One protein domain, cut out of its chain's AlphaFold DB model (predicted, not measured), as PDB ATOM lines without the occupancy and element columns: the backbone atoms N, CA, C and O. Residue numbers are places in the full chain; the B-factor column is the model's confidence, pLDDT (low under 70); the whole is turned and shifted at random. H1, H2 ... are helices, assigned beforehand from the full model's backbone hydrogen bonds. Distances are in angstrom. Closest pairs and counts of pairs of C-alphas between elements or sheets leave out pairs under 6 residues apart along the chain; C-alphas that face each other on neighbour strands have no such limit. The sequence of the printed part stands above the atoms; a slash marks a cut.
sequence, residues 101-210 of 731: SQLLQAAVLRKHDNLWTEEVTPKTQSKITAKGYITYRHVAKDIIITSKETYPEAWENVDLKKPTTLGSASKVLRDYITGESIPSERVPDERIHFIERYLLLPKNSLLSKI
ATOM      1  N   SER A 101     174.141 249.857 254.147       87.69
ATOM      2  CA  SER A 101     174.253 249.734 255.603       87.69
ATOM      3  C   SER A 101     175.297 250.686 256.182       87.69
ATOM      4  O   SER A 101     175.042 251.286 257.219       87.69
ATOM      5  N   GLN A 102     176.431 250.881 255.499       86.19
ATOM      6  CA  GLN A 102     177.475 251.823 255.917       86.19
ATOM      7  C   GLN A 102     176.956 253.260 255.959       86.19
ATOM      8  O   GLN A 102     177.126 253.934 256.974       86.19
ATOM      9  N   LEU A 103     176.261 253.694 254.901       88.56
ATOM     10  CA  LEU A 103     175.646 255.017 254.852       88.56
ATOM     11  C   LEU A 103     174.606 255.176 255.968       88.56
ATOM     12  O   LEU A 103     174.610 256.170 256.692       88.56
ATOM     13  N   LEU A 104     173.744 254.172 256.151       90.62
ATOM     14  CA  LEU A 104     172.701 254.209 257.172       90.62
ATOM     15  C   LEU A 104     173.287 254.236 258.595       90.62
ATOM     16  O   LEU A 104     172.802 254.973 259.451       90.62
ATOM     17  N   GLN A 105     174.352 253.474 258.847       88.81
ATOM     18  CA  GLN A 105     175.053 253.452 260.128       88.81
ATOM     19  C   GLN A 105     175.749 254.787 260.415       88.81
ATOM     20  O   GLN A 105     175.608 255.311 261.520       88.81
ATOM     21  N   ALA A 106     176.445 255.360 259.426       85.88
ATOM     22  CA  ALA A 106     177.069 256.678 259.535       85.88
ATOM     23  C   ALA A 106     176.026 257.766 259.836       85.88
ATOM     24  O   ALA A 106     176.218 258.583 260.734       85.88
ATOM     25  N   ALA A 107     174.873 257.717 259.162       86.44
ATOM     26  CA  ALA A 107     173.787 258.669 259.370       86.44
ATOM     27  C   ALA A 107     173.155 258.566 260.766       86.44
ATOM     28  O   ALA A 107     172.843 259.585 261.385       86.44
ATOM     29  N   VAL A 108     172.997 257.344 261.288       88.44
ATOM     30  CA  VAL A 108     172.501 257.117 262.653       88.44
ATOM     31  C   VAL A 108     173.515 257.596 263.694       88.44
ATOM     32  O   VAL A 108     173.118 258.282 264.634       88.44
ATOM     33  N   LEU A 109     174.803 257.287 263.516       83.88
ATOM     34  CA  LEU A 109     175.877 257.756 264.402       83.88
ATOM     35  C   LEU A 109     175.951 259.284 264.448       83.88
ATOM     36  O   LEU A 109     176.054 259.850 265.527       83.88
ATOM     37  N   ARG A 110     175.809 259.948 263.295       79.75
ATOM     38  CA  ARG A 110     175.772 261.414 263.199       79.75
ATOM     39  C   ARG A 110     174.599 262.034 263.967       79.75
ATOM     40  O   ARG A 110     174.707 263.151 264.455       79.75
ATOM     41  N   LYS A 111     173.450 261.351 264.031       77.31
ATOM     42  CA  LYS A 111     172.221 261.894 264.637       77.31
ATOM     43  C   LYS A 111     172.088 261.605 266.137       77.31
ATOM     44  O   LYS A 111     171.319 262.306 266.801       77.31
ATOM     45  N   HIS A 112     172.772 260.587 266.659       79.12
ATOM     46  CA  HIS A 112     172.572 260.077 268.018       79.12
ATOM     47  C   HIS A 112     173.896 259.938 268.791       79.12
ATOM     48  O   HIS A 112     174.613 258.954 268.621       79.12
ATOM     49  N   ASP A 113     174.155 260.863 269.721       69.00
ATOM     50  CA  ASP A 113     175.427 260.955 270.466       69.00
ATOM     51  C   ASP A 113     175.619 259.857 271.538       69.00
ATOM     52  O   ASP A 113     176.742 259.481 271.856       69.00
ATOM     53  N   ASN A 114     174.527 259.276 272.058       79.81
ATOM     54  CA  ASN A 114     174.539 258.204 273.072       79.81
ATOM     55  C   ASN A 114     174.187 256.828 272.485       79.81
ATOM     56  O   ASN A 114     173.446 256.043 273.087       79.81
ATOM     57  N   LEU A 115     174.663 256.533 271.276       84.62
ATOM     58  CA  LEU A 115     174.350 255.283 270.594       84.62
ATOM     59  C   LEU A 115     175.223 254.118 271.093       84.62
ATOM     60  O   LEU A 115     176.446 254.140 271.007       84.62
ATOM     61  N   TRP A 116     174.580 253.044 271.542       84.00
ATOM     62  CA  TRP A 116     175.221 251.762 271.800       84.00
ATOM     63  C   TRP A 116     175.457 251.018 270.484       84.00
ATOM     64  O   TRP A 116     174.518 250.520 269.854       84.00
ATOM     65  N   THR A 117     176.721 250.937 270.081       76.25
ATOM     66  CA  THR A 117     177.146 250.294 268.829       76.25
ATOM     67  C   THR A 117     177.524 248.825 268.993       76.25
ATOM     68  O   THR A 117     177.681 248.130 267.989       76.25
ATOM     69  N   GLU A 118     177.689 248.351 270.229       73.00
ATOM     70  CA  GLU A 118     178.041 246.962 270.530       73.00
ATOM     71  C   GLU A 118     176.807 246.045 270.551       73.00
ATOM     72  O   GLU A 118     175.654 246.477 270.463       73.00
ATOM     73  N   GLU A 119     177.035 244.739 270.676       70.81
ATOM     74  CA  GLU A 119     175.949 243.771 270.781       70.81
ATOM     75  C   GLU A 119     175.139 243.970 272.071       70.81
ATOM     76  O   GLU A 119     175.670 244.273 273.141       70.81
ATOM     77  N   VAL A 120     173.820 243.793 271.968       75.25
ATOM     78  CA  VAL A 120     172.906 243.867 273.107       75.25
ATOM     79  C   VAL A 120     172.700 242.460 273.666       75.25
ATOM     80  O   VAL A 120     171.958 241.657 273.105       75.25
ATOM     81  N   THR A 121     173.357 242.173 274.784       74.12
ATOM     82  CA  THR A 121     173.251 240.926 275.554       74.12
ATOM     83  C   THR A 121     172.514 241.161 276.881       74.12
ATOM     84  O   THR A 121     172.445 242.303 277.343       74.12
ATOM     85  N   PRO A 122     172.021 240.111 277.570       74.38
ATOM     86  CA  PRO A 122     171.429 240.260 278.903       74.38
ATOM     87  C   PRO A 122     172.345 240.977 279.910       74.38
ATOM     88  O   PRO A 122     171.863 241.745 280.736       74.38
ATOM     89  N   LYS A 123     173.671 240.791 279.809       74.50
ATOM     90  CA  LYS A 123     174.660 241.447 280.682       74.50
ATOM     91  C   LYS A 123     174.834 242.936 280.368       74.50
ATOM     92  O   LYS A 123     174.954 243.751 281.278       74.50
ATOM     93  N   THR A 124     174.847 243.309 279.088       79.62
ATOM     94  CA  THR A 124     175.000 244.713 278.668       79.62
ATOM     95  C   THR A 124     173.697 245.498 278.795       79.62
ATOM     96  O   THR A 124     173.743 246.719 278.920       79.62
ATOM     97  N   GLN A 125     172.541 244.824 278.815       80.25
ATOM     98  CA  GLN A 125     171.222 245.454 278.924       80.25
ATOM     99  C   GLN A 125     171.110 246.351 280.165       80.25
ATOM    100  O   GLN A 125     170.657 247.486 280.054       80.25
ATOM    101  N   SER A 126     171.592 245.891 281.323       76.06
ATOM    102  CA  SER A 126     171.573 246.681 282.561       76.06
ATOM    103  C   SER A 126     172.407 247.960 282.442       76.06
ATOM    104  O   SER A 126     171.991 249.013 282.917       76.06
ATOM    105  N   LYS A 127     173.554 247.901 281.750       78.62
ATOM    106  CA  LYS A 127     174.431 249.058 281.503       78.62
ATOM    107  C   LYS A 127     173.810 250.043 280.510       78.62
ATOM    108  O   LYS A 127     173.925 251.247 280.716       78.62
ATOM    109  N   ILE A 128     173.150 249.535 279.468       82.69
ATOM    110  CA  ILE A 128     172.425 250.342 278.475       82.69
ATOM    111  C   ILE A 128     171.327 251.149 279.171       82.69
ATOM    112  O   ILE A 128     171.294 252.367 279.030       82.69
ATOM    113  N   THR A 129     170.490 250.489 279.979       78.50
ATOM    114  CA  THR A 129     169.399 251.149 280.707       78.50
ATOM    115  C   THR A 129     169.926 252.124 281.761       78.50
ATOM    116  O   THR A 129     169.477 253.263 281.809       78.50
ATOM    117  N   ALA A 130     170.910 251.718 282.573       75.44
ATOM    118  CA  ALA A 130     171.430 252.548 283.664       75.44
ATOM    119  C   ALA A 130     172.154 253.816 283.184       75.44
ATOM    120  O   ALA A 130     172.121 254.834 283.868       75.44
ATOM    121  N   LYS A 131     172.814 253.763 282.020       78.50
ATOM    122  CA  LYS A 131     173.530 254.909 281.434       78.50
ATOM    123  C   LYS A 131     172.734 255.638 280.343       78.50
ATOM    124  O   LYS A 131     173.275 256.545 279.723       78.50
ATOM    125  N   GLY A 132     171.480 255.248 280.101       80.31
ATOM    126  CA  GLY A 132     170.600 255.909 279.133       80.31
ATOM    127  C   GLY A 132     171.047 255.791 277.671       80.31
ATOM    128  O   GLY A 132     170.773 256.691 276.880       80.31
ATOM    129  N   TYR A 133     171.743 254.710 277.295       85.56
ATOM    130  CA  TYR A 133     172.168 254.510 275.907       85.56
ATOM    131  C   TYR A 133     170.985 254.177 274.987       85.56
ATOM    132  O   TYR A 133     170.103 253.382 275.322       85.56
ATOM    133  N   ILE A 134     171.028 254.707 273.767       85.88
ATOM    134  CA  ILE A 134     170.084 254.414 272.685       85.88
ATOM    135  C   ILE A 134     170.653 253.259 271.857       85.88
ATOM    136  O   ILE A 134     171.842 253.223 271.576       85.88
ATOM    137  N   THR A 135     169.837 252.296 271.433       89.81
ATOM    138  CA  THR A 135     170.305 251.198 270.554       89.81
ATOM    139  C   THR A 135     169.783 251.390 269.136       89.81
ATOM    140  O   THR A 135     168.762 252.049 268.942       89.81
ATOM    141  N   TYR A 136     170.381 250.726 268.142       90.12
ATOM    142  CA  TYR A 136     169.836 250.725 266.774       90.12
ATOM    143  C   TYR A 136     168.363 250.299 266.702       90.12
ATOM    144  O   TYR A 136     167.623 250.760 265.839       90.12
ATOM    145  N   ARG A 137     167.906 249.434 267.620       89.19
ATOM    146  CA  ARG A 137     166.497 249.026 267.678       89.19
ATOM    147  C   ARG A 137     165.590 250.125 268.237       89.19
ATOM    148  O   ARG A 137     164.437 250.184 267.824       89.19
ATOM    149  N   HIS A 138     166.088 250.967 269.144       90.12
ATOM    150  CA  HIS A 138     165.372 252.165 269.592       90.12
ATOM    151  C   HIS A 138     165.254 253.169 268.444       90.12
ATOM    152  O   HIS A 138     164.139 253.501 268.066       90.12
ATOM    153  N   VAL A 139     166.370 253.497 267.779       91.56
ATOM    154  CA  VAL A 139     166.365 254.382 266.598       91.56
ATOM    155  C   VAL A 139     165.395 253.878 265.524       91.56
ATOM    156  O   VAL A 139     164.601 254.645 264.987       91.56
ATOM    157  N   ALA A 140     165.399 252.572 265.242       93.12
ATOM    158  CA  ALA A 140     164.475 251.969 264.288       93.12
ATOM    159  C   ALA A 140     162.999 252.107 264.702       93.12
ATOM    160  O   ALA A 140     162.150 252.314 263.838       93.12
ATOM    161  N   LYS A 141     162.670 251.988 265.996       92.00
ATOM    162  CA  LYS A 141     161.304 252.232 266.486       92.00
ATOM    163  C   LYS A 141     160.911 253.694 266.310       92.00
ATOM    164  O   LYS A 141     159.821 253.940 265.806       92.00
ATOM    165  N   ASP A 142     161.796 254.620 266.659       90.31
ATOM    166  CA  ASP A 142     161.526 256.059 266.577       90.31
ATOM    167  C   ASP A 142     161.264 256.488 265.131       90.31
ATOM    168  O   ASP A 142     160.288 257.188 264.863       90.31
ATOM    169  N   ILE A 143     162.060 255.981 264.180       92.06
ATOM    170  CA  ILE A 143     161.823 256.178 262.743       92.06
ATOM    171  C   ILE A 143     160.419 255.701 262.358       92.06
ATOM    172  O   ILE A 143     159.690 256.432 261.696       92.06
ATOM    173  N   ILE A 144     160.026 254.488 262.759       91.44
ATOM    174  CA  ILE A 144     158.734 253.899 262.371       91.44
ATOM    175  C   ILE A 144     157.563 254.673 262.979       91.44
ATOM    176  O   ILE A 144     156.587 254.928 262.278       91.44
ATOM    177  N   ILE A 145     157.650 255.038 264.260       89.56
ATOM    178  CA  ILE A 145     156.601 255.792 264.960       89.56
ATOM    179  C   ILE A 145     156.429 257.162 264.297       89.56
ATOM    180  O   ILE A 145     155.331 257.481 263.850       89.56
ATOM    181  N   THR A 146     157.527 257.898 264.107       88.12
ATOM    182  CA  THR A 146     157.505 259.220 263.455       88.12
ATOM    183  C   THR A 146     157.008 259.124 262.006       88.12
ATOM    184  O   THR A 146     156.245 259.966 261.532       88.12
ATOM    185  N   SER A 147     157.405 258.070 261.286       88.62
ATOM    186  CA  SER A 147     156.946 257.816 259.918       88.62
ATOM    187  C   SER A 147     155.454 257.516 259.867       88.62
ATOM    188  O   SER A 147     154.795 257.955 258.940       88.62
ATOM    189  N   LYS A 148     154.896 256.800 260.849       85.88
ATOM    190  CA  LYS A 148     153.463 256.482 260.894       85.88
ATOM    191  C   LYS A 148     152.576 257.700 261.129       85.88
ATOM    192  O   LYS A 148     151.442 257.697 260.662       85.88
ATOM    193  N   GLU A 149     153.083 258.705 261.833       83.31
ATOM    194  CA  GLU A 149     152.372 259.967 262.073       83.31
ATOM    195  C   GLU A 149     152.300 260.843 260.815       83.31
ATOM    196  O   GLU A 149     151.356 261.611 260.657       83.31
ATOM    197  N   THR A 150     153.277 260.715 259.913       76.19
ATOM    198  CA  THR A 150     153.438 261.595 258.741       76.19
ATOM    199  C   THR A 150     153.137 260.918 257.398       76.19
ATOM    200  O   THR A 150     152.652 261.583 256.491       76.19
ATOM    201  N   TYR A 151     153.389 259.612 257.284       79.88
ATOM    202  CA  TYR A 151     153.233 258.766 256.089       79.88
ATOM    203  C   TYR A 151     152.748 257.352 256.486       79.88
ATOM    204  O   TYR A 151     153.518 256.378 256.455       79.88
ATOM    205  N   PRO A 152     151.491 257.198 256.942       80.12
ATOM    206  CA  PRO A 152     150.978 255.935 257.476       80.12
ATOM    207  C   PRO A 152     151.040 254.753 256.487       80.12
ATOM    208  O   PRO A 152     151.229 253.603 256.918       80.12
ATOM    209  N   GLU A 153     150.928 255.031 255.188       79.81
ATOM    210  CA  GLU A 153     151.016 254.099 254.059       79.81
ATOM    211  C   GLU A 153     152.414 253.479 253.888       79.81
ATOM    212  O   GLU A 153     152.545 252.310 253.518       79.81
ATOM    213  N   ALA A 154     153.484 254.175 254.290       79.06
ATOM    214  CA  ALA A 154     154.841 253.624 254.233       79.06
ATOM    215  C   ALA A 154     155.016 252.392 255.149       79.06
ATOM    216  O   ALA A 154     155.923 251.569 254.947       79.06
ATOM    217  N   TRP A 155     154.132 252.226 256.142       84.69
ATOM    218  CA  TRP A 155     154.168 251.165 257.152       84.69
ATOM    219  C   TRP A 155     152.804 250.498 257.390       84.69
ATOM    220  O   TRP A 155     152.517 250.131 258.524       84.69
ATOM    221  N   GLU A 156     151.955 250.317 256.371       78.94
ATOM    222  CA  GLU A 156     150.581 249.763 256.485       78.94
ATOM    223  C   GLU A 156     150.408 248.629 257.518       78.94
ATOM    224  O   GLU A 156     149.501 248.681 258.341       78.94
ATOM    225  N   ASN A 157     151.332 247.663 257.552       73.62
ATOM    226  CA  ASN A 157     151.271 246.471 258.414       73.62
ATOM    227  C   ASN A 157     151.733 246.673 259.871       73.62
ATOM    228  O   ASN A 157     151.763 245.715 260.647       73.62
ATOM    229  N   VAL A 158     152.153 247.882 260.242       81.31
ATOM    230  CA  VAL A 158     152.525 248.222 261.618       81.31
ATOM    231  C   VAL A 158     151.317 248.840 262.306       81.31
ATOM    232  O   VAL A 158     150.893 249.941 261.962       81.31
ATOM    233  N   ASP A 159     150.794 248.140 263.304       81.94
ATOM    234  CA  ASP A 159     149.755 248.641 264.193       81.94
ATOM    235  C   ASP A 159     150.410 249.046 265.517       81.94
ATOM    236  O   ASP A 159     150.890 248.197 266.274       81.94
ATOM    237  N   LEU A 160     150.435 250.351 265.802       83.31
ATOM    238  CA  LEU A 160     151.040 250.896 267.022       83.31
ATOM    239  C   LEU A 160     150.339 250.398 268.298       83.31
ATOM    240  O   LEU A 160     150.963 250.373 269.357       83.31
ATOM    241  N   LYS A 161     149.085 249.932 268.199       79.19
ATOM    242  CA  LYS A 161     148.346 249.320 269.314       79.19
ATOM    243  C   LYS A 161     148.739 247.857 269.548       79.19
ATOM    244  O   LYS A 161     148.437 247.317 270.610       79.19
ATOM    245  N   LYS A 162     149.418 247.205 268.592       79.00
ATOM    246  CA  LYS A 162     149.883 245.806 268.675       79.00
ATOM    247  C   LYS A 162     151.417 245.746 268.750       79.00
ATOM    248  O   LYS A 162     152.080 245.733 267.704       79.00
ATOM    249  N   PRO A 163     152.007 245.606 269.957       77.19
ATOM    250  CA  PRO A 163     153.457 245.697 270.172       77.19
ATOM    251  C   PRO A 163     154.307 244.740 269.321       77.19
ATOM    252  O   PRO A 163     155.447 245.051 268.971       77.19
ATOM    253  N   THR A 164     153.763 243.576 268.963       75.94
ATOM    254  CA  THR A 164     154.447 242.557 268.153       75.94
ATOM    255  C   THR A 164     154.740 243.031 266.729       75.94
ATOM    256  O   THR A 164     155.809 242.727 266.196       75.94
ATOM    257  N   THR A 165     153.851 243.820 266.120       80.69
ATOM    258  CA  THR A 165     154.015 244.296 264.735       80.69
ATOM    259  C   THR A 165     155.140 245.332 264.629       80.69
ATOM    260  O   THR A 165     156.055 245.179 263.816       80.69
ATOM    261  N   LEU A 166     155.161 246.310 265.544       83.38
ATOM    262  CA  LEU A 166     156.256 247.272 265.705       83.38
ATOM    263  C   LEU A 166     157.573 246.576 266.082       83.38
ATOM    264  O   LEU A 166     158.646 246.931 265.586       83.38
ATOM    265  N   GLY A 167     157.509 245.553 266.939       80.94
ATOM    266  CA  GLY A 167     158.664 244.752 267.340       80.94
ATOM    267  C   GLY A 167     159.361 244.069 266.160       80.94
ATOM    268  O   GLY A 167     160.595 244.078 266.096       80.94
ATOM    269  N   SER A 168     158.583 243.521 265.225       82.25
ATOM    270  CA  SER A 168     159.081 242.886 263.998       82.25
ATOM    271  C   SER A 168     159.623 243.907 262.997       82.25
ATOM    272  O   SER A 168     160.738 243.739 262.502       82.25
ATOM    273  N   ALA A 169     158.894 244.998 262.745       85.25
ATOM    274  CA  ALA A 169     159.312 246.038 261.803       85.25
ATOM    275  C   ALA A 169     160.598 246.758 262.250       85.25
ATOM    276  O   ALA A 169     161.529 246.919 261.461       85.25
ATOM    277  N   SER A 170     160.700 247.107 263.538       90.69
ATOM    278  CA  SER A 170     161.912 247.716 264.110       90.69
ATOM    279  C   SER A 170     163.117 246.780 264.078       90.69
ATOM    280  O   SER A 170     164.242 247.241 263.910       90.69
ATOM    281  N   LYS A 171     162.904 245.461 264.200       89.81
ATOM    282  CA  LYS A 171     163.962 244.468 263.983       89.81
ATOM    283  C   LYS A 171     164.476 244.538 262.546       89.81
ATOM    284  O   LYS A 171     165.681 244.645 262.377       89.81
ATOM    285  N   VAL A 172     163.590 244.526 261.550       87.69
ATOM    286  CA  VAL A 172     163.980 244.565 260.131       87.69
ATOM    287  C   VAL A 172     164.777 245.829 259.804       87.69
ATOM    288  O   VAL A 172     165.847 245.739 259.215       87.69
ATOM    289  N   LEU A 173     164.313 247.003 260.244       91.00
ATOM    290  CA  LEU A 173     165.044 248.251 260.016       91.00
ATOM    291  C   LEU A 173     166.387 248.280 260.767       91.00
ATOM    292  O   LEU A 173     167.390 248.712 260.210       91.00
ATOM    293  N   ARG A 174     166.452 247.748 261.993       91.75
ATOM    294  CA  ARG A 174     167.725 247.555 262.706       91.75
ATOM    295  C   ARG A 174     168.663 246.619 261.946       91.75
ATOM    296  O   ARG A 174     169.852 246.904 261.885       91.75
ATOM    297  N   ASP A 175     168.138 245.557 261.342       86.38
ATOM    298  CA  ASP A 175     168.910 244.630 260.513       86.38
ATOM    299  C   ASP A 175     169.423 245.326 259.229       86.38
ATOM    300  O   ASP A 175     170.489 244.961 258.737       86.38
ATOM    301  N   TYR A 176     168.724 246.345 258.705       90.12
ATOM    302  CA  TYR A 176     169.241 247.208 257.632       90.12
ATOM    303  C   TYR A 176     170.411 248.075 258.101       90.12
ATOM    304  O   TYR A 176     171.438 248.131 257.426       90.12
ATOM    305  N   ILE A 177     170.281 248.708 259.275       88.75
ATOM    306  CA  ILE A 177     171.330 249.567 259.850       88.75
ATOM    307  C   ILE A 177     172.594 248.755 260.140       88.75
ATOM    308  O   ILE A 177     173.695 249.177 259.808       88.75
ATOM    309  N   THR A 178     172.452 247.559 260.716       82.12
ATOM    310  CA  THR A 178     173.602 246.695 261.016       82.12
ATOM    311  C   THR A 178     174.126 245.949 259.788       82.12
ATOM    312  O   THR A 178     175.145 245.261 259.878       82.12
ATOM    313  N   GLY A 179     173.437 246.033 258.643       74.94
ATOM    314  CA  GLY A 179     173.749 245.292 257.420       74.94
ATOM    315  C   GLY A 179     173.556 243.778 257.547       74.94
ATOM    316  O   GLY A 179     174.232 243.016 256.865       74.94
ATOM    317  N   GLU A 180     172.742 243.308 258.494       72.56
ATOM    318  CA  GLU A 180     172.278 241.910 258.542       72.56
ATOM    319  C   GLU A 180     171.296 241.607 257.403       72.56
ATOM    320  O   GLU A 180     171.183 240.468 256.951       72.56
ATOM    321  N   SER A 181     170.615 242.638 256.904       74.38
ATOM    322  CA  SER A 181     169.811 242.581 255.691       74.38
ATOM    323  C   SER A 181     169.934 243.886 254.906       74.38
ATOM    324  O   SER A 181     170.444 244.883 255.406       74.38
ATOM    325  N   ILE A 182     169.484 243.872 253.656       72.88
ATOM    326  CA  ILE A 182     169.354 245.058 252.804       72.88
ATOM    327  C   ILE A 182     167.866 245.156 252.438       72.88
ATOM    328  O   ILE A 182     167.231 244.100 252.290       72.88
ATOM    329  N   PRO A 183     167.281 246.363 252.321       80.06
ATOM    330  CA  PRO A 183     165.905 246.511 251.871       80.06
ATOM    331  C   PRO A 183     165.658 245.746 250.576       80.06
ATOM    332  O   PRO A 183     166.454 245.804 249.639       80.06
ATOM    333  N   SER A 184     164.552 245.007 250.538       68.75
ATOM    334  CA  SER A 184     164.116 244.362 249.308       68.75
ATOM    335  C   SER A 184     163.396 245.366 248.411       68.75
ATOM    336  O   SER A 184     162.847 246.363 248.877       68.75
ATOM    337  N   GLU A 185     163.313 245.042 247.126       62.09
ATOM    338  CA  GLU A 185     162.569 245.795 246.108       62.09
ATOM    339  C   GLU A 185     161.101 246.091 246.473       62.09
ATOM    340  O   GLU A 185     160.520 247.029 245.943       62.09
ATOM    341  N   ARG A 186     160.506 245.321 247.399       67.62
ATOM    342  CA  ARG A 186     159.109 245.459 247.851       67.62
ATOM    343  C   ARG A 186     158.908 246.530 248.923       67.62
ATOM    344  O   ARG A 186     157.778 246.759 249.349       67.62
ATOM    345  N   VAL A 187     159.987 247.111 249.439       79.81
ATOM    346  CA  VAL A 187     159.914 248.181 250.435       79.81
ATOM    347  C   VAL A 187     159.476 249.475 249.737       79.81
ATOM    348  O   VAL A 187     160.182 249.866 248.823       79.81
ATOM    349  N   PRO A 188     158.384 250.156 250.120       80.94
ATOM    350  CA  PRO A 188     157.940 251.385 249.441       80.94
ATOM    351  C   PRO A 188     159.035 252.464 249.364       80.94
ATOM    352  O   PRO A 188     159.849 252.563 250.288       80.94
ATOM    353  N   ASP A 189     159.077 253.250 248.283       82.50
ATOM    354  CA  ASP A 189     160.046 254.351 248.107       82.50
ATOM    355  C   ASP A 189     159.860 255.412 249.190       82.50
ATOM    356  O   ASP A 189     160.831 255.854 249.802       82.50
ATOM    357  N   GLU A 190     158.605 255.702 249.524       83.25
ATOM    358  CA  GLU A 190     158.189 256.656 250.550       83.25
ATOM    359  C   GLU A 190     158.804 256.309 251.908       83.25
ATOM    360  O   GLU A 190     159.217 257.190 252.662       83.25
ATOM    361  N   ARG A 191     158.950 255.009 252.207       89.19
ATOM    362  CA  ARG A 191     159.619 254.551 253.430       89.19
ATOM    363  C   ARG A 191     161.092 254.937 253.434       89.19
ATOM    364  O   ARG A 191     161.614 255.329 254.475       89.19
ATOM    365  N   ILE A 192     161.769 254.781 252.301       90.12
ATOM    366  CA  ILE A 192     163.200 255.067 252.176       90.12
ATOM    367  C   ILE A 192     163.435 256.573 252.172       90.12
ATOM    368  O   ILE A 192     164.275 257.034 252.936       90.12
ATOM    369  N   HIS A 193     162.639 257.341 251.426       84.50
ATOM    370  CA  HIS A 193     162.679 258.804 251.457       84.50
ATOM    371  C   HIS A 193     162.406 259.354 252.853       84.50
ATOM    372  O   HIS A 193     163.072 260.295 253.281       84.50
ATOM    373  N   PHE A 194     161.478 258.752 253.603       87.88
ATOM    374  CA  PHE A 194     161.276 259.133 254.995       87.88
ATOM    375  C   PHE A 194     162.515 258.846 255.845       87.88
ATOM    376  O   PHE A 194     162.899 259.686 256.650       87.88
ATOM    377  N   ILE A 195     163.159 257.686 255.681       90.00
ATOM    378  CA  ILE A 195     164.395 257.356 256.406       90.00
ATOM    379  C   ILE A 195     165.514 258.339 256.045       90.00
ATOM    380  O   ILE A 195     166.194 258.818 256.949       90.00
ATOM    381  N   GLU A 196     165.683 258.664 254.762       83.19
ATOM    382  CA  GLU A 196     166.641 259.671 254.289       83.19
ATOM    383  C   GLU A 196     166.359 261.022 254.930       83.19
ATOM    384  O   GLU A 196     167.254 261.580 255.549       83.19
ATOM    385  N   ARG A 197     165.113 261.503 254.897       79.00
ATOM    386  CA  ARG A 197     164.728 262.770 255.529       79.00
ATOM    387  C   ARG A 197     164.906 262.737 257.042       79.00
ATOM    388  O   ARG A 197     165.401 263.694 257.624       79.00
ATOM    389  N   TYR A 198     164.519 261.644 257.695       84.12
ATOM    390  CA  TYR A 198     164.644 261.494 259.140       84.12
ATOM    391  C   TYR A 198     166.110 261.501 259.552       84.12
ATOM    392  O   TYR A 198     166.468 262.154 260.525       84.12
ATOM    393  N   LEU A 199     166.963 260.762 258.849       82.25
ATOM    394  CA  LEU A 199     168.393 260.704 259.139       82.25
ATOM    395  C   LEU A 199     169.169 261.853 258.512       82.25
ATOM    396  O   LEU A 199     170.320 262.039 258.886       82.25
ATOM    397  N   LEU A 200     168.511 262.642 257.669       71.50
ATOM    398  CA  LEU A 200     168.948 263.887 257.043       71.50
ATOM    399  C   LEU A 200     170.070 263.650 256.038       71.50
ATOM    400  O   LEU A 200     171.099 264.324 256.013       71.50
ATOM    401  N   LEU A 201     169.896 262.579 255.282       74.06
ATOM    402  CA  LEU A 201     170.731 262.203 254.164       74.06
ATOM    403  C   LEU A 201     170.250 262.915 252.895       74.06
ATOM    404  O   LEU A 201     169.055 263.210 252.799       74.06
ATOM    405  N   PRO A 202     171.136 263.147 251.908       70.44
ATOM    406  CA  PRO A 202     170.723 263.664 250.613       70.44
ATOM    407  C   PRO A 202     169.610 262.803 250.016       70.44
ATOM    408  O   PRO A 202     169.643 261.568 250.115       70.44
ATOM    409  N   LYS A 203     168.631 263.448 249.381       67.62
ATOM    410  CA  LYS A 203     167.544 262.749 248.698       67.62
ATOM    411  C   LYS A 203     168.108 261.716 247.718       67.62
ATOM    412  O   LYS A 203     168.966 262.030 246.897       67.62
ATOM    413  N   ASN A 204     167.572 260.502 247.772       72.38
ATOM    414  CA  ASN A 204     167.968 259.334 246.986       72.38
ATOM    415  C   ASN A 204     169.356 258.739 247.295       72.38
ATOM    416  O   ASN A 204     169.773 257.812 246.597       72.38
ATOM    417  N   SER A 205     170.078 259.191 248.319       79.31
ATOM    418  CA  SER A 205     171.378 258.598 248.698       79.31
ATOM    419  C   SER A 205     171.263 257.142 249.182       79.31
ATOM    420  O   SER A 205     172.105 256.304 248.856       79.31
ATOM    421  N   LEU A 206     170.196 256.787 249.906       86.06
ATOM    422  CA  LEU A 206     169.882 255.408 250.285       86.06
ATOM    423  C   LEU A 206     169.112 254.702 249.175       86.06
ATOM    424  O   LEU A 206     169.400 253.540 248.880       86.06
ATOM    425  N   LEU A 207     168.145 255.387 248.558       82.06
ATOM    426  CA  LEU A 207     167.300 254.792 247.528       82.06
ATOM    427  C   LEU A 207     168.117 254.344 246.310       82.06
ATOM    428  O   LEU A 207     167.906 253.239 245.820       82.06
ATOM    429  N   SER A 208     169.114 255.128 245.887       75.19
ATOM    430  CA  SER A 208     170.043 254.767 244.801       75.19
ATOM    431  C   SER A 208     170.860 253.502 245.093       75.19
ATOM    432  O   SER A 208     171.318 252.818 244.176       75.19
ATOM    433  N   LYS A 209     171.018 253.146 246.373       79.44
ATOM    434  CA  LYS A 209     171.718 251.937 246.819       79.44
ATOM    435  C   LYS A 209     170.781 250.719 246.913       79.44
ATOM    436  O   LYS A 209     171.272 249.601 247.096       79.44
ATOM    437  N   ILE A 210     169.464 250.895 246.737       78.00
ATOM    438  CA  ILE A 210     168.459 249.819 246.679       78.00
ATOM    439  C   ILE A 210     168.188 249.446 245.216       78.00
ATOM    440  O   ILE A 210     167.817 250.275 244.394       78.00
TER     441      ILE A 210
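Overview. This is residues 101 to 210 of the 731 residues of an uncharacterized protein of Colwellia chukchiensis (UniProt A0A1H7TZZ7). Helices H3 and H5 cross as the core; H6 packs on H3, H1 meets one end of H5, and H4 and H2 lie at opposite ends. The printed part has 110 residues with six named helices, H1 to H6 in order along the chain, and no named strand; its class is all helix, with 65 of the 110 residues in the helices, and it is compact, radius of gyration of the C-alphas 13.8 A, spanning 38 by 31 by 22 A.

Along the chain. H1, residues 101 to 111, begins at C-alpha 101 (174.253, 249.734, 255.603). H2 is 122 to 130, H3 136 to 150 (21.3 A), H4 152 to 155, H5 163 to 177 (21.0 A). H6, 189 to 199, ends at C-alpha 199 (168.393, 260.704, 259.139).

Arrangement. H3 touches H5 at a steep tilt of 66 degrees, opposite ways; the closest C-alphas, Ala 140 and Ser 170, are 5.0 A apart. With residues 143 to 147 alone, H3 touches H6 (C-alphas of Ser 147 and Phe 194, 6.7 A). H5 touches H1 with 176 to 177 alone (C-alphas of Ser 101 and Ile 177, 5.2 A). With 144 to 148 alone, H3 touches H4 (C-alphas of Lys 148 and Trp 155, 6.5 A). H2 touches no helix. Every O i to N i+4 pair is within hydrogen-bond range in H1, H3, H5 and H6, 3 of 5 in H2; H4 is too short for one.

Size, cuts and confidence. The farthest C-alphas, Ala 130 and Glu 185, are 39.2 A apart. The printed part has no cut; the H5 to H6 link is long. pLDDT is under 70 at residues 113, 184 to 186 and 203.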